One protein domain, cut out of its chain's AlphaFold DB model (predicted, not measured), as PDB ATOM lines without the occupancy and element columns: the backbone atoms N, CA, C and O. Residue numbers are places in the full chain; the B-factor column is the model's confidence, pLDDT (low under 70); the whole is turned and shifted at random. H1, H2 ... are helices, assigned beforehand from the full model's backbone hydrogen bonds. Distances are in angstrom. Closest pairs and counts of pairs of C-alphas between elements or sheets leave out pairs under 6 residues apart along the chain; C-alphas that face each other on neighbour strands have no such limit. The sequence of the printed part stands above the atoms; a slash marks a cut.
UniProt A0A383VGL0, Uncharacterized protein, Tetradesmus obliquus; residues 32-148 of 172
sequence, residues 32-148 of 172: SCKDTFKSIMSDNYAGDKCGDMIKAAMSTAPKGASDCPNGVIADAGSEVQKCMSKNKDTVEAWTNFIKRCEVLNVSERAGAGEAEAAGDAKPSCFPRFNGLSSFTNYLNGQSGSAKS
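AT A GLANCE: This is residues 32 to 148 of the 172 residues of an uncharacterized protein of Tetradesmus obliquus (UniProt A0A383VGL0). Four helices, H2, H1, H4 and H5, stand side by side in a curved row, each running opposite ways to the one before it in the row, and the short helix H3 crosses one end of it, on H2 and H5. Residues 60 to 78, the long link from H2 to H3, loop out on the side away from H1 and H4, while residues 101 to 130, the long link from H4 to H5, make a wide loop beyond the last residue of H4 and the first residue of H5, with C-alphas 6 to 21 A from the mean of the C-alphas. The printed part has 117 residues with five named helices in the order H1, H2, H3, H4, H5 and no named strand; the class is all helix, with 53 residues, under half, in named elements. The whole is compact, with a radius of gyration of the C-alphas of 13.3 A and spans of 38 by 32 by 27 A.

IN THESE COORDINATES: H1 is residues 32 to 45, the longest helix, 19.2 A from C-alpha 32 at (-50.817, 18.734, 27.746) to C-alpha 45. H2 is residues 49 to 59, 15.5 A long. H3 is residues 79 to 84, 8.6 A, with C-alpha 79 at (-44.771, -7.375, 27.328). H4 is residues 88 to 100, 18.6 A. H5 is residues 131 to 139, 13.1 A, with C-alpha 139 at (-49.981, -2.347, 18.617).

HOW THE PARTS SIT: H3 and H4 are the hub, touching three other helices each. H1 touches H4 at a shallow tilt of 11 degrees, opposite ways; their closest C-alphas, those of Ile 40 and Ala 93, are 7.0 A apart. H4 and H5 form a helical hairpin at a shallow tilt of 27 degrees, with the closest C-alphas, Val 91 and Leu 139, 6.3 A apart. H1 and H2 are close but not clearly touching, with Tyr 45 and Gly 51 as their closest C-alphas at 4.9 A. H3 touches H2 about perpendicular, at 90 degrees, with the closest C-alphas, Cys 50 and Cys 83, 5.3 A apart. H3 touches H5 at a steep tilt of 65 degrees, with the closest C-alphas, Gln 81 and Leu 139, 6.0 A apart. H3 and H4 only just touch, with 3 pairs of C-alphas within 8 A, and only at the corner by their link; Met 84 and Thr 90 are the closest at 6.2 A. H1 is apart from H3 and H5, and H2 from H4 and H5. In H1, H2, H3, H4 and H5 every O i to N i+4 pair is within hydrogen-bond range.

THE WHOLE: The two C-alphas farthest apart, those of Gly 47 and Gly 113, are 39.2 A apart. The printed part has no cut. The links H1 to H2 and H3 to H4 are tight, while H2 to H3, 19 residues, and H4 to H5, 30 residues, are long. Residues 106 to 107 pair with residues 129 to 130, parallel, in a stretch too short to bear a name. The mean pLDDT of the printed part is 73.6, and residues 60 to 76, 105 to 124 and 143 to 148 are under 70 in this model.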
ATOM      1  N   SER A  32     -49.615  19.364  28.307       88.75
ATOM      2  CA  SER A  32     -50.817  18.734  27.746       88.75
ATOM      3  C   SER A  32     -50.567  17.263  27.409       88.75
ATOM      4  O   SER A  32     -51.401  16.401  27.693       88.75
ATOM      5  N   CYS A  33     -49.402  16.947  26.844       87.44
ATOM      6  CA  CYS A  33     -48.993  15.573  26.583       87.44
ATOM      7  C   CYS A  33     -48.739  14.781  27.870       87.44
ATOM      8  O   CYS A  33     -49.170  13.633  27.977       87.44
ATOM      9  N   LYS A  34     -48.115  15.390  28.885       89.44
ATOM     10  CA  LYS A  34     -47.947  14.752  30.203       89.44
ATOM     11  C   LYS A  34     -49.282  14.409  30.855       89.44
ATOM     12  O   LYS A  34     -49.422  13.321  31.408       89.44
ATOM     13  N   ASP A  35     -50.255  15.309  30.788       92.56
ATOM     14  CA  ASP A  35     -51.557  15.105  31.421       92.56
ATOM     15  C   ASP A  35     -52.409  14.092  30.652       92.56
ATOM     16  O   ASP A  35     -53.006  13.209  31.266       92.56
ATOM     17  N   THR A  36     -52.359  14.116  29.316       92.50
ATOM     18  CA  THR A  36     -52.986  13.075  28.481       92.50
ATOM     19  C   THR A  36     -52.410  11.697  28.803       92.50
ATOM     20  O   THR A  36     -53.158  10.745  29.009       92.50
ATOM     21  N   PHE A  37     -51.082  11.591  28.910       92.06
ATOM     22  CA  PHE A  37     -50.426  10.350  29.309       92.06
ATOM     23  C   PHE A  37     -50.900   9.886  30.689       92.06
ATOM     24  O   PHE A  37     -51.331   8.745  30.826       92.06
ATOM     25  N   LYS A  38     -50.889  10.761  31.704       92.19
ATOM     26  CA  LYS A  38     -51.384  10.423  33.049       92.19
ATOM     27  C   LYS A  38     -52.837   9.945  33.031       92.19
ATOM     28  O   LYS A  38     -53.130   8.993  33.747       92.19
ATOM     29  N   SER A  39     -53.708  10.554  32.219       94.75
ATOM     30  CA  SER A  39     -55.096  10.100  32.050       94.75
ATOM     31  C   SER A  39     -55.130   8.677  31.512       94.75
ATOM     32  O   SER A  39     -55.675   7.802  32.170       94.75
ATOM     33  N   ILE A  40     -54.431   8.395  30.403       94.19
ATOM     34  CA  ILE A  40     -54.356   7.038  29.834       94.19
ATOM     35  C   ILE A  40     -53.867   6.032  30.883       94.19
ATOM     36  O   ILE A  40     -54.450   4.954  31.013       94.19
ATOM     37  N   MET A  41     -52.835   6.391  31.658       94.06
ATOM     38  CA  MET A  41     -52.309   5.550  32.737       94.06
ATOM     39  C   MET A  41     -53.334   5.297  33.847       94.06
ATOM     40  O   MET A  41     -53.465   4.164  34.301       94.06
ATOM     41  N   SER A  42     -54.042   6.335  34.288       93.44
ATOM     42  CA  SER A  42     -55.055   6.242  35.342       93.44
ATOM     43  C   SER A  42     -56.267   5.429  34.889       93.44
ATOM     44  O   SER A  42     -56.721   4.550  35.615       93.44
ATOM     45  N   ASP A  43     -56.753   5.679  33.675       94.12
ATOM     46  CA  ASP A  43     -58.000   5.107  33.164       94.12
ATOM     47  C   ASP A  43     -57.847   3.627  32.784       94.12
ATOM     48  O   ASP A  43     -58.794   2.853  32.901       94.12
ATOM     49  N   ASN A  44     -56.648   3.209  32.353       93.31
ATOM     50  CA  ASN A  44     -56.432   1.874  31.780       93.31
ATOM     51  C   ASN A  44     -55.469   0.979  32.574       93.31
ATOM     52  O   ASN A  44     -55.468  -0.239  32.375       93.31
ATOM     53  N   TYR A  45     -54.634   1.556  33.446       92.62
ATOM     54  CA  TYR A  45     -53.500   0.851  34.057       92.62
ATOM     55  C   TYR A  45     -53.346   1.099  35.566       92.62
ATOM     56  O   TYR A  45     -52.289   0.808  36.131       92.62
ATOM     57  N   ALA A  46     -54.369   1.625  36.246       90.88
ATOM     58  CA  ALA A  46     -54.329   1.820  37.694       90.88
ATOM     59  C   ALA A  46     -54.103   0.487  38.435       90.88
ATOM     60  O   ALA A  46     -54.907  -0.439  38.337       90.88
ATOM     61  N   GLY A  47     -52.992   0.392  39.175       83.44
ATOM     62  CA  GLY A  47     -52.618  -0.811  39.929       83.44
ATOM     63  C   GLY A  47     -52.122  -1.989  39.079       83.44
ATOM     64  O   GLY A  47     -51.907  -3.070  39.622       83.44
ATOM     65  N   ASP A  48     -51.931  -1.804  37.767       86.94
ATOM     66  CA  ASP A  48     -51.431  -2.833  36.849       86.94
ATOM     67  C   ASP A  48     -49.916  -2.669  36.632       86.94
ATOM     68  O   ASP A  48     -49.430  -1.566  36.366       86.94
ATOM     69  N   LYS A  49     -49.165  -3.779  36.656       87.94
ATOM     70  CA  LYS A  49     -47.730  -3.811  36.309       87.94
ATOM     71  C   LYS A  49     -47.454  -3.269  34.902       87.94
ATOM     72  O   LYS A  49     -46.380  -2.729  34.643       87.94
ATOM     73  N   CYS A  50     -48.433  -3.380  34.001       88.94
ATOM     74  CA  CYS A  50     -48.371  -2.792  32.668       88.94
ATOM     75  C   CYS A  50     -48.149  -1.280  32.718       88.94
ATOM     76  O   CYS A  50     -47.455  -0.729  31.861       88.94
ATOM     77  N   GLY A  51     -48.702  -0.612  33.734       89.12
ATOM     78  CA  GLY A  51     -48.571   0.822  33.882       89.12
ATOM     79  C   GLY A  51     -47.118   1.254  34.078       89.12
ATOM     80  O   GLY A  51     -46.634   2.185  33.433       89.12
ATOM     81  N   ASP A  52     -46.398   0.535  34.931       86.75
ATOM     82  CA  ASP A  52     -45.005   0.841  35.250       86.75
ATOM     83  C   ASP A  52     -44.059   0.461  34.108       86.75
ATOM     84  O   ASP A  52     -43.140   1.220  33.801       86.75
ATOM     85  N   MET A  53     -44.336  -0.640  33.399       84.25
ATOM     86  CA  MET A  53     -43.587  -1.021  32.195       84.25
ATOM     87  C   MET A  53     -43.702   0.033  31.090       84.25
ATOM     88  O   MET A  53     -42.693   0.419  30.502       84.25
ATOM     89  N   ILE A  54     -44.911   0.538  30.821       87.06
ATOM     90  CA  ILE A  54     -45.126   1.566  29.793       87.06
ATOM     91  C   ILE A  54     -44.467   2.888  30.202       87.06
ATOM     92  O   ILE A  54     -43.794   3.515  29.382       87.06
ATOM     93  N   LYS A  55     -44.601   3.300  31.471       85.25
ATOM     94  CA  LYS A  55     -43.901   4.483  31.997       85.25
ATOM     95  C   LYS A  55     -42.396   4.355  31.822       85.25
ATOM     96  O   LYS A  55     -41.785   5.297  31.328       85.25
ATOM     97  N   ALA A  56     -41.814   3.212  32.182       79.25
ATOM     98  CA  ALA A  56     -40.390   2.962  32.002       79.25
ATOM     99  C   ALA A  56     -40.003   3.052  30.516       79.25
ATOM    100  O   ALA A  56     -39.102   3.808  30.174       79.25
ATOM    101  N   ALA A  57     -40.752   2.397  29.623       79.19
ATOM    102  CA  ALA A  57     -40.506   2.429  28.179       79.19
ATOM    103  C   ALA A  57     -40.518   3.851  27.585       79.19
ATOM    104  O   ALA A  57     -39.714   4.161  26.707       79.19
ATOM    105  N   MET A  58     -41.436   4.711  28.051       79.38
ATOM    106  CA  MET A  58     -41.620   6.084  27.553       79.38
ATOM    107  C   MET A  58     -40.750   7.142  28.257       79.38
ATOM    108  O   MET A  58     -40.602   8.254  27.745       79.38
ATOM    109  N   SER A  59     -40.199   6.823  29.433       73.38
ATOM    110  CA  SER A  59     -39.388   7.742  30.249       73.38
ATOM    111  C   SER A  59     -37.888   7.632  29.999       73.38
ATOM    112  O   SER A  59     -37.153   8.542  30.387       73.38
ATOM    113  N   THR A  60     -37.423   6.552  29.371       62.59
ATOM    114  CA  THR A  60     -35.992   6.315  29.151       62.59
ATOM    115  C   THR A  60     -35.436   7.229  28.051       62.59
ATOM    116  O   THR A  60     -35.667   7.009  26.863       62.59
ATOM    117  N   ALA A  61     -34.688   8.256  28.477       50.59
ATOM    118  CA  ALA A  61     -33.816   9.107  27.656       50.59
ATOM    119  C   ALA A  61     -32.408   8.451  27.467       50.59
ATOM    120  O   ALA A  61     -32.088   7.524  28.208       50.59
ATOM    121  N   PRO A  62     -31.547   8.861  26.509       50.69
ATOM    122  CA  PRO A  62     -30.672   7.974  25.727       50.69
ATOM    123  C   PRO A  62     -29.444   7.549  26.507       50.69
ATOM    124  O   PRO A  62     -28.591   8.393  26.763       50.69
ATOM    125  N   LYS A  63     -29.265   6.250  26.749       44.28
ATOM    126  CA  LYS A  63     -27.912   5.670  26.853       44.28
ATOM    127  C   LYS A  63     -27.746   4.329  26.123       44.28
ATOM    128  O   LYS A  63     -26.753   3.637  26.278       44.28
ATOM    129  N   GLY A  64     -28.640   4.058  25.169       49.12
ATOM    130  CA  GLY A  64     -28.564   2.896  24.285       49.12
ATOM    131  C   GLY A  64     -29.531   1.789  24.692       49.12
ATOM    132  O   GLY A  64     -30.142   1.826  25.757       49.12
ATOM    133  N   ALA A  65     -29.690   0.798  23.812       52.69
ATOM    134  CA  ALA A  65     -30.580  -0.344  24.035       52.69
ATOM    135  C   ALA A  65     -30.241  -1.136  25.318       52.69
ATOM    136  O   ALA A  65     -31.105  -1.820  25.854       52.69
ATOM    137  N   SER A  66     -29.008  -1.011  25.823       55.31
ATOM    138  CA  SER A  66     -28.523  -1.600  27.077       55.31
ATOM    139  C   SER A  66     -29.156  -1.017  28.343       55.31
ATOM    140  O   SER A  66     -29.193  -1.706  29.356       55.31
ATOM    141  N   ASP A  67     -29.652   0.221  28.295       56.75
ATOM    142  CA  ASP A  67     -30.309   0.881  29.435       56.75
ATOM    143  C   ASP A  67     -31.835   0.760  29.380       56.75
ATOM    144  O   ASP A  67     -32.548   1.272  30.246       56.75
ATOM    145  N   CYS A  68     -32.355   0.063  28.366       64.44
ATOM    146  CA  CYS A  68     -33.748  -0.334  28.361       64.44
ATOM    147  C   CYS A  68     -33.961  -1.421  29.419       64.44
ATOM    148  O   CYS A  68     -33.246  -2.425  29.409       64.44
ATOM    149  N   PRO A  69     -34.931  -1.255  30.335       60.22
ATOM    150  CA  PRO A  69     -35.190  -2.267  31.343       60.22
ATOM    151  C   PRO A  69     -35.484  -3.616  30.667       60.22
ATOM    152  O   PRO A  69     -36.279  -3.689  29.727       60.22
ATOM    153  N   ASN A  70     -34.835  -4.692  31.119       50.09
ATOM    154  CA  ASN A  70     -35.061  -6.036  30.581       50.09
ATOM    155  C   ASN A  70     -36.563  -6.387  30.632       50.09
ATOM    156  O   ASN A  70     -37.208  -6.195  31.660       50.09
ATOM    157  N   GLY A  71     -37.125  -6.871  29.517       50.91
ATOM    158  CA  GLY A  71     -38.573  -7.119  29.357       50.91
ATOM    159  C   GLY A  71     -39.378  -5.940  28.781       50.91
ATOM    160  O   GLY A  71     -40.505  -6.127  28.328       50.91
ATOM    161  N   VAL A  72     -38.774  -4.748  28.704       54.75
ATOM    162  CA  VAL A  72     -39.340  -3.498  28.147       54.75
ATOM    163  C   VAL A  72     -38.812  -3.247  26.721       54.75
ATOM    164  O   VAL A  72     -38.778  -2.125  26.225       54.75
ATOM    165  N   ILE A  73     -38.360  -4.300  26.036       60.78
ATOM    166  CA  ILE A  73     -37.924  -4.209  24.640       60.78
ATOM    167  C   ILE A  73     -39.184  -4.131  23.792       60.78
ATOM    168  O   ILE A  73     -39.904  -5.112  23.713       60.78
ATOM    169  N   ALA A  74     -39.471  -2.996  23.169       60.53
ATOM    170  CA  ALA A  74     -40.679  -2.786  22.371       60.53
ATOM    171  C   ALA A  74     -40.628  -3.463  20.984       60.53
ATOM    172  O   ALA A  74     -41.028  -2.890  19.973       60.53
ATOM    173  N   ASP A  75     -40.143  -4.698  20.914       64.81
ATOM    174  CA  ASP A  75     -40.328  -5.532  19.732       64.81
ATOM    175  C   ASP A  75     -41.775  -6.060  19.689       64.81
ATOM    176  O   ASP A  75     -42.488  -6.096  20.703       64.81
ATOM    177  N   ALA A  76     -42.243  -6.458  18.504       65.12
ATOM    178  CA  ALA A  76     -43.543  -7.111  18.367       65.12
ATOM    179  C   ALA A  76     -43.589  -8.380  19.243       65.12
ATOM    180  O   ALA A  76     -42.661  -9.186  19.231       65.12
ATOM    181  N   GLY A  77     -44.659  -8.552  20.025       71.69
ATOM    182  CA  GLY A  77     -44.800  -9.650  20.988       71.69
ATOM    183  C   GLY A  77     -44.217  -9.382  22.382       71.69
ATOM    184  O   GLY A  77     -44.365 -10.233  23.269       71.69
ATOM    185  N   SER A  78     -43.599  -8.217  22.605       77.75
ATOM    186  CA  SER A  78     -43.092  -7.804  23.917       77.75
ATOM    187  C   SER A  78     -44.187  -7.607  24.963       77.75
ATOM    188  O   SER A  78     -45.361  -7.414  24.640       77.75
ATOM    189  N   GLU A  79     -43.816  -7.640  26.247       84.06
ATOM    190  CA  GLU A  79     -44.771  -7.375  27.328       84.06
ATOM    191  C   GLU A  79     -45.320  -5.943  27.260       84.06
ATOM    192  O   GLU A  79     -46.522  -5.753  27.411       84.06
ATOM    193  N   VAL A  80     -44.485  -4.952  26.923       84.25
ATOM    194  CA  VAL A  80     -44.935  -3.567  26.689       84.25
ATOM    195  C   VAL A  80     -45.940  -3.491  25.542       84.25
ATOM    196  O   VAL A  80     -46.982  -2.857  25.701       84.25
ATOM    197  N   GLN A  81     -45.672  -4.153  24.410       86.94
ATOM    198  CA  GLN A  81     -46.613  -4.199  23.289       86.94
ATOM    199  C   GLN A  81     -47.953  -4.788  23.732       86.94
ATOM    200  O   GLN A  81     -48.984  -4.150  23.536       86.94
ATOM    201  N   LYS A  82     -47.926  -5.946  24.403       88.00
ATOM    202  CA  LYS A  82     -49.120  -6.618  24.939       88.00
ATOM    203  C   LYS A  82     -49.898  -5.736  25.916       88.00
ATOM    204  O   LYS A  82     -51.124  -5.714  25.881       88.00
ATOM    205  N   CYS A  83     -49.197  -4.991  26.769       90.00
ATOM    206  CA  CYS A  83     -49.802  -4.047  27.702       90.00
ATOM    207  C   CYS A  83     -50.493  -2.881  26.979       90.00
ATOM    208  O   CYS A  83     -51.618  -2.515  27.321       90.00
ATOM    209  N   MET A  84     -49.857  -2.309  25.954       90.38
ATOM    210  CA  MET A  84     -50.452  -1.236  25.147       90.38
ATOM    211  C   MET A  84     -51.606  -1.739  24.264       90.38
ATOM    212  O   MET A  84     -52.539  -0.993  23.973       90.38
ATOM    213  N   SER A  85     -51.580  -3.018  23.885       90.62
ATOM    214  CA  SER A  85     -52.571  -3.670  23.027       90.62
ATOM    215  C   SER A  85     -53.615  -4.502  23.776       90.62
ATOM    216  O   SER A  85     -54.195  -5.421  23.194       90.62
ATOM    217  N   LYS A  86     -53.832  -4.240  25.071       86.94
ATOM    218  CA  LYS A  86     -54.719  -5.044  25.930       86.94
ATOM    219  C   LYS A  86     -56.149  -5.125  25.384       86.94
ATOM    220  O   LYS A  86     -56.773  -6.179  25.471       86.94
ATOM    221  N   ASN A  87     -56.666  -4.031  24.825       89.44
ATOM    222  CA  ASN A  87     -57.961  -3.983  24.146       89.44
ATOM    223  C   ASN A  87     -57.972  -2.898  23.047       89.44
ATOM    224  O   ASN A  87     -56.979  -2.206  22.826       89.44
ATOM    225  N   LYS A  88     -59.091  -2.763  22.321       91.06
ATOM    226  CA  LYS A  88     -59.218  -1.775  21.234       91.06
ATOM    227  C   LYS A  88     -59.132  -0.331  21.734       91.06
ATOM    228  O   LYS A  88     -58.485   0.482  21.080       91.06
ATOM    229  N   ASP A  89     -59.705  -0.046  22.899       91.88
ATOM    230  CA  ASP A  89     -59.743   1.301  23.474       91.88
ATOM    231  C   ASP A  89     -58.335   1.775  23.861       91.88
ATOM    232  O   ASP A  89     -57.964   2.915  23.580       91.88
ATOM    233  N   THR A  90     -57.493   0.889  24.410       92.25
ATOM    234  CA  THR A  90     -56.089   1.213  24.701       92.25
ATOM    235  C   THR A  90     -55.296   1.447  23.420       92.25
ATOM    236  O   THR A  90     -54.506   2.387  23.357       92.25
ATOM    237  N   VAL A  91     -55.519   0.641  22.373       91.94
ATOM    238  CA  VAL A  91     -54.859   0.833  21.067       91.94
ATOM    239  C   VAL A  91     -55.217   2.190  20.461       91.94
ATOM    240  O   VAL A  91     -54.333   2.899  19.970       91.94
ATOM    241  N   GLU A  92     -56.490   2.577  20.516       92.56
ATOM    242  CA  GLU A  92     -56.953   3.881  20.043       92.56
ATOM    243  C   GLU A  92     -56.373   5.025  20.883       92.56
ATOM    244  O   GLU A  92     -55.825   5.977  20.321       92.56
ATOM    245  N   ALA A  93     -56.416   4.917  22.215       93.50
ATOM    246  CA  ALA A  93     -55.865   5.915  23.127       93.50
ATOM    247  C   ALA A  93     -54.369   6.156  22.868       93.50
ATOM    248  O   ALA A  93     -53.940   7.302  22.712       93.50
ATOM    249  N   TRP A  94     -53.581   5.084  22.728       92.12
ATOM    250  CA  TRP A  94     -52.158   5.182  22.406       92.12
ATOM    251  C   TRP A  94     -51.914   5.757  21.014       92.12
ATOM    252  O   TRP A  94     -51.054   6.622  20.856       92.12
ATOM    253  N   THR A  95     -52.677   5.338  20.005       89.75
ATOM    254  CA  THR A  95     -52.547   5.875  18.641       89.75
ATOM    255  C   THR A  95     -52.852   7.376  18.607       89.75
ATOM    256  O   THR A  95     -52.093   8.147  18.020       89.75
ATOM    257  N   ASN A  96     -53.913   7.820  19.287       89.81
ATOM    258  CA  ASN A  96     -54.286   9.231  19.386       89.81
ATOM    259  C   ASN A  96     -53.256  10.057  20.165       89.81
ATOM    260  O   ASN A  96     -52.926  11.172  19.752       89.81
ATOM    261  N   PHE A  97     -52.717   9.504  21.252       90.06
ATOM    262  CA  PHE A  97     -51.645  10.129  22.016       90.06
ATOM    263  C   PHE A  97     -50.396  10.326  21.157       90.06
ATOM    264  O   PHE A  97     -49.930  11.451  21.006       90.06
ATOM    265  N   ILE A  98     -49.900   9.269  20.509       85.62
ATOM    266  CA  ILE A  98     -48.702   9.335  19.663       85.62
ATOM    267  C   ILE A  98     -48.920  10.200  18.425       85.62
ATOM    268  O   ILE A  98     -47.987  10.861  17.986       85.62
ATOM    269  N   LYS A  99     -50.141  10.287  17.891       85.00
ATOM    270  CA  LYS A  99     -50.463  11.227  16.810       85.00
ATOM    271  C   LYS A  99     -50.234  12.689  17.215       85.00
ATOM    272  O   LYS A  99     -49.805  13.476  16.379       85.00
ATOM    273  N   ARG A 100     -50.533  13.052  18.467       81.69
ATOM    274  CA  ARG A 100     -50.479  14.442  18.964       81.69
ATOM    275  C   ARG A 100     -49.186  14.783  19.704       81.69
ATOM    276  O   ARG A 100     -48.769  15.932  19.681       81.69
ATOM    277  N   CYS A 101     -48.569  13.801  20.352       80.56
ATOM    278  CA  CYS A 101     -47.469  13.995  21.291       80.56
ATOM    279  C   CYS A 101     -46.174  13.380  20.772       80.56
ATOM    280  O   CYS A 101     -46.089  12.168  20.548       80.56
ATOM    281  N   GLU A 102     -45.151  14.216  20.606       75.88
ATOM    282  CA  GLU A 102     -43.822  13.887  20.064       75.88
ATOM    283  C   GLU A 102     -42.942  13.047  20.999       75.88
ATOM    284  O   GLU A 102     -41.762  13.299  21.128       75.88
ATOM    285  N   VAL A 103     -43.496  12.029  21.662       71.38
ATOM    286  CA  VAL A 103     -42.772  11.205  22.651       71.38
ATOM    287  C   VAL A 103     -42.022   9.991  22.074       71.38
ATOM    288  O   VAL A 103     -41.295   9.328  22.807       71.38
ATOM    289  N   LEU A 104     -42.240   9.644  20.798       70.38
ATOM    290  CA  LEU A 104     -41.708   8.437  20.139       70.38
ATOM    291  C   LEU A 104     -41.154   8.742  18.743       70.38
ATOM    292  O   LEU A 104     -41.675   9.621  18.050       70.38
ATOM    293  N   ASN A 105     -40.197   7.911  18.310       63.91
ATOM    294  CA  ASN A 105     -39.676   7.837  16.942       63.91
ATOM    295  C   ASN A 105     -40.748   7.340  15.953       63.91
ATOM    296  O   ASN A 105     -40.779   6.160  15.593       63.91
ATOM    297  N   VAL A 106     -41.626   8.231  15.508       62.56
ATOM    298  CA  VAL A 106     -42.590   7.959  14.437       62.56
ATOM    299  C   VAL A 106     -42.327   8.970  13.333       62.56
ATOM    300  O   VAL A 106     -42.649  10.145  13.511       62.56
ATOM    301  N   SER A 107     -41.722   8.533  12.224       57.38
ATOM    302  CA  SER A 107     -41.583   9.395  11.041       57.38
ATOM    303  C   SER A 107     -42.972   9.758  10.518       57.38
ATOM    304  O   SER A 107     -43.908   8.988  10.705       57.38
ATOM    305  N   GLU A 108     -43.131  10.923   9.884       55.38
ATOM    306  CA  GLU A 108     -44.379  11.308   9.202       55.38
ATOM    307  C   GLU A 108     -45.634  11.198  10.092       55.38
ATOM    308  O   GLU A 108     -46.620  10.514   9.791       55.38
ATOM    309  N   ARG A 109     -45.612  11.890  11.236       58.34
ATOM    310  CA  ARG A 109     -46.828  12.112  12.029       58.34
ATOM    311  C   ARG A 109     -47.832  12.872  11.161       58.34
ATOM    312  O   ARG A 109     -47.526  13.941  10.638       58.34
ATOM    313  N   ALA A 110     -49.022  12.302  10.981       46.53
ATOM    314  CA  ALA A 110     -50.035  12.841  10.078       46.53
ATOM    315  C   ALA A 110     -50.307  14.334  10.357       46.53
ATOM    316  O   ALA A 110     -50.836  14.674  11.414       46.53
ATOM    317  N   GLY A 111     -49.967  15.197   9.395       44.88
ATOM    318  CA  GLY A 111     -50.187  16.648   9.452       44.88
ATOM    319  C   GLY A 111     -48.926  17.503   9.618       44.88
ATOM    320  O   GLY A 111     -48.996  18.700   9.358       44.88
ATOM    321  N   ALA A 112     -47.779  16.923   9.975       47.72
ATOM    322  CA  ALA A 112     -46.504  17.631   9.968       47.72
ATOM    323  C   ALA A 112     -45.785  17.324   8.647       47.72
ATOM    324  O   ALA A 112     -45.273  16.226   8.458       47.72
ATOM    325  N   GLY A 113     -45.740  18.284   7.721       41.59
ATOM    326  CA  GLY A 113     -44.926  18.207   6.494       41.59
ATOM    327  C   GLY A 113     -43.411  18.177   6.750       41.59
ATOM    328  O   GLY A 113     -42.625  18.372   5.829       41.59
ATOM    329  N   GLU A 114     -43.004  17.953   7.998       44.66
ATOM    330  CA  GLU A 114     -41.630  17.815   8.437       44.66
ATOM    331  C   GLU A 114     -41.355  16.321   8.597       44.66
ATOM    332  O   GLU A 114     -41.694  15.691   9.600       44.66
ATOM    333  N   ALA A 115     -40.765  15.725   7.562       45.34
ATOM    334  CA  ALA A 115     -40.066  14.467   7.736       45.34
ATOM    335  C   ALA A 115     -38.984  14.719   8.795       45.34
ATOM    336  O   ALA A 115     -38.008  15.414   8.510       45.34
ATOM    337  N   GLU A 116     -39.172  14.214  10.021       51.38
ATOM    338  CA  GLU A 116     -38.093  14.205  11.011       51.38
ATOM    339  C   GLU A 116     -36.863  13.610  10.320       51.38
ATOM    340  O   GLU A 116     -36.917  12.485   9.811       51.38
ATOM    341  N   ALA A 117     -35.802  14.414  10.200       46.09
ATOM    342  CA  ALA A 117     -34.633  14.063   9.412       46.09
ATOM    343  C   ALA A 117     -34.149  12.670   9.830       46.09
ATOM    344  O   ALA A 117     -33.839  12.428  10.996       46.09
ATOM    345  N   ALA A 118     -34.108  11.747   8.867       41.56
ATOM    346  CA  ALA A 118     -33.920  10.310   9.065       41.56
ATOM    347  C   ALA A 118     -32.579   9.891   9.722       41.56
ATOM    348  O   ALA A 118     -32.287   8.697   9.803       41.56
ATOM    349  N   GLY A 119     -31.754  10.841  10.168       43.78
ATOM    350  CA  GLY A 119     -30.416  10.611  10.704       43.78
ATOM    351  C   GLY A 119     -30.396  10.185  12.169       43.78
ATOM    352  O   GLY A 119     -29.788   9.167  12.500       43.78
ATOM    353  N   ASP A 120     -31.112  10.884  13.049       46.19
ATOM    354  CA  ASP A 120     -30.800  10.805  14.480       46.19
ATOM    355  C   ASP A 120     -31.748   9.864  15.228       46.19
ATOM    356  O   ASP A 120     -32.977   9.933  15.131       46.19
ATOM    357  N   ALA A 121     -31.179   8.858  15.896       51.72
ATOM    358  CA  ALA A 121     -31.942   7.907  16.698       51.72
ATOM    359  C   ALA A 121     -32.396   8.613  17.966       51.72
ATOM    360  O   ALA A 121     -31.569   8.867  18.837       51.72
ATOM    361  N   LYS A 122     -33.696   8.927  18.076       54.72
ATOM    362  CA  LYS A 122     -34.198   9.519  19.314       54.72
ATOM    363  C   LYS A 122     -34.074   8.489  20.439       54.72
ATOM    364  O   LYS A 122     -34.317   7.298  20.195       54.72
ATOM    365  N   PRO A 123     -33.781   8.926  21.665       56.19
ATOM    366  CA  PRO A 123     -33.861   8.102  22.855       56.19
ATOM    367  C   PRO A 123     -35.236   7.485  23.061       56.19
ATOM    368  O   PRO A 123     -36.175   8.153  23.488       56.19
ATOM    369  N   SER A 124     -35.369   6.199  22.790       63.47
ATOM    370  CA  SER A 124     -36.557   5.463  23.188       63.47
ATOM    371  C   SER A 124     -36.248   3.979  23.250       63.47
ATOM    372  O   SER A 124     -35.479   3.473  22.434       63.47
ATOM    373  N   CYS A 125     -36.895   3.275  24.179       70.75
ATOM    374  CA  CYS A 125     -36.941   1.813  24.152       70.75
ATOM    375  C   CYS A 125     -37.934   1.280  23.112       70.75
ATOM    376  O   CYS A 125     -38.014   0.069  22.910       70.75
ATOM    377  N   PHE A 126     -38.660   2.180  22.438       75.19
ATOM    378  CA  PHE A 126     -39.504   1.867  21.295       75.19
ATOM    379  C   PHE A 126     -38.711   1.779  19.989       75.19
ATOM    380  O   PHE A 126     -37.782   2.567  19.775       75.19
ATOM    381  N   PRO A 127     -39.079   0.859  19.079       70.56
ATOM    382  CA  PRO A 127     -38.493   0.812  17.757       70.56
ATOM    383  C   PRO A 127     -38.885   2.065  16.977       70.56
ATOM    384  O   PRO A 127     -39.803   2.809  17.330       70.56
ATOM    385  N   ARG A 128     -38.180   2.288  15.873       73.44
ATOM    386  CA  ARG A 128     -38.538   3.351  14.938       73.44
ATOM    387  C   ARG A 128     -39.719   2.889  14.094       73.44
ATOM    388  O   ARG A 128     -39.634   1.849  13.440       73.44
ATOM    389  N   PHE A 129     -40.785   3.678  14.083       76.19
ATOM    390  CA  PHE A 129     -41.976   3.417  13.285       76.19
ATOM    391  C   PHE A 129     -41.986   4.308  12.049       76.19
ATOM    392  O   PHE A 129     -41.797   5.520  12.151       76.19
ATOM    393  N   ASN A 130     -42.227   3.700  10.885       75.06
ATOM    394  CA  ASN A 130     -42.380   4.444   9.643       75.06
ATOM    395  C   ASN A 130     -43.828   4.933   9.490       75.06
ATOM    396  O   ASN A 130     -44.658   4.209   8.933       75.06
ATOM    397  N   GLY A 131     -44.174   6.087  10.055       76.38
ATOM    398  CA  GLY A 131     -45.562   6.548  10.087       76.38
ATOM    399  C   GLY A 131     -46.379   5.999  11.255       76.38
ATOM    400  O   GLY A 131     -46.094   4.943  11.832       76.38
ATOM    401  N   LEU A 132     -47.475   6.701  11.553       82.25
ATOM    402  CA  LEU A 132     -48.449   6.292  12.569       82.25
ATOM    403  C   LEU A 132     -49.047   4.908  12.266       82.25
ATOM    404  O   LEU A 132     -49.277   4.129  13.184       82.25
ATOM    405  N   SER A 133     -49.220   4.562  10.984       84.75
ATOM    406  CA  SER A 133     -49.711   3.239  10.579       84.75
ATOM    407  C   SER A 133     -48.788   2.106  11.035       84.75
ATOM    408  O   SER A 133     -49.284   1.064  11.448       84.75
ATOM    409  N   SER A 134     -47.464   2.297  11.002       81.56
ATOM    410  CA  SER A 134     -46.515   1.277  11.474       81.56
ATOM    411  C   SER A 134     -46.608   1.086  12.989       81.56
ATOM    412  O   SER A 134     -46.550  -0.041  13.476       81.56
ATOM    413  N   PHE A 135     -46.821   2.172  13.739       85.00
ATOM    414  CA  PHE A 135     -47.070   2.100  15.180       85.00
ATOM    415  C   PHE A 135     -48.387   1.378  15.498       85.00
ATOM    416  O   PHE A 135     -48.417   0.481  16.338       85.00
ATOM    417  N   THR A 136     -49.469   1.704  14.789       88.06
ATOM    418  CA  THR A 136     -50.752   1.011  14.954       88.06
ATOM    419  C   THR A 136     -50.641  -0.474  14.589       88.06
ATOM    420  O   THR A 136     -51.196  -1.312  15.294       88.06
ATOM    421  N   ASN A 137     -49.880  -0.838  13.554       87.19
ATOM    422  CA  ASN A 137     -49.626  -2.242  13.206       87.19
ATOM    423  C   ASN A 137     -48.866  -2.979  14.320       87.19
ATOM    424  O   ASN A 137     -49.252  -4.089  14.689       87.19
ATOM    425  N   TYR A 138     -47.852  -2.341  14.910       85.44
ATOM    426  CA  TYR A 138     -47.143  -2.858  16.084       85.44
ATOM    427  C   TYR A 138     -48.082  -3.101  17.271       85.44
ATOM    428  O   TYR A 138     -48.043  -4.172  17.877       85.44
ATOM    429  N   LEU A 139     -48.977  -2.155  17.570       89.25
ATOM    430  CA  LEU A 139     -49.981  -2.347  18.617       89.25
ATOM    431  C   LEU A 139     -50.915  -3.518  18.293       89.25
ATOM    432  O   LEU A 139     -51.251  -4.286  19.183       89.25
ATOM    433  N   ASN A 140     -51.253  -3.745  17.026       87.44
ATOM    434  CA  ASN A 140     -52.047  -4.903  16.604       87.44
ATOM    435  C   ASN A 140     -51.248  -6.223  16.527       87.44
ATOM    436  O   ASN A 140     -51.745  -7.211  15.988       87.44
ATOM    437  N   GLY A 141     -50.018  -6.263  17.053       77.81
ATOM    438  CA  GLY A 141     -49.188  -7.469  17.101       77.81
ATOM    439  C   GLY A 141     -48.617  -7.885  15.749       77.81
ATOM    440  O   GLY A 141     -48.101  -8.993  15.614       77.81
ATOM    441  N   GLN A 142     -48.695  -7.016  14.741       77.81
ATOM    442  CA  GLN A 142     -48.076  -7.262  13.448       77.81
ATOM    443  C   GLN A 142     -46.596  -6.874  13.512       77.81
ATOM    444  O   GLN A 142     -46.237  -5.810  14.013       77.81
ATOM    445  N   SER A 143     -45.729  -7.702  12.934       60.56
ATOM    446  CA  SER A 143     -44.281  -7.473  12.799       60.56
ATOM    447  C   SER A 143     -43.924  -6.393  11.756       60.56
ATOM    448  O   SER A 143     -42.869  -6.427  11.127       60.56
ATOM    449  N   GLY A 144     -44.815  -5.424  11.545       49.22
ATOM    450  CA  GLY A 144     -44.714  -4.425  10.491       49.22
ATOM    451  C   GLY A 144     -43.720  -3.320  10.829       49.22
ATOM    452  O   GLY A 144     -44.001  -2.451  11.648       49.22
ATOM    453  N   SER A 145     -42.581  -3.319  10.138       48.97
ATOM    454  CA  SER A 145     -41.773  -2.118   9.862       48.97
ATOM    455  C   SER A 145     -41.096  -1.421  11.048       48.97
ATOM    456  O   SER A 145     -40.454  -0.389  10.847       48.97
ATOM    457  N   ALA A 146     -41.172  -1.984  12.254       52.66
ATOM    458  CA  ALA A 146     -40.331  -1.602  13.376       52.66
ATOM    459  C   ALA A 146     -38.871  -1.938  13.030       52.66
ATOM    460  O   ALA A 146     -38.447  -3.088  13.121       52.66
ATOM    461  N   LYS A 147     -38.081  -0.948  12.597       53.25
ATOM    462  CA  LYS A 147     -36.624  -1.125  12.559       53.25
ATOM    463  C   LYS A 147     -36.178  -1.179  14.018       53.25
ATOM    464  O   LYS A 147     -36.222  -0.149  14.695       53.25
ATOM    465  N   SER A 148     -35.822  -2.370  14.508       45.06
ATOM    466  CA  SER A 148     -35.348  -2.552  15.880       45.06
ATOM    467  C   SER A 148     -34.250  -1.530  16.176       45.06
ATOM    468  O   SER A 148     -33.258  -1.425  15.451       45.06
TER     469      SER A 148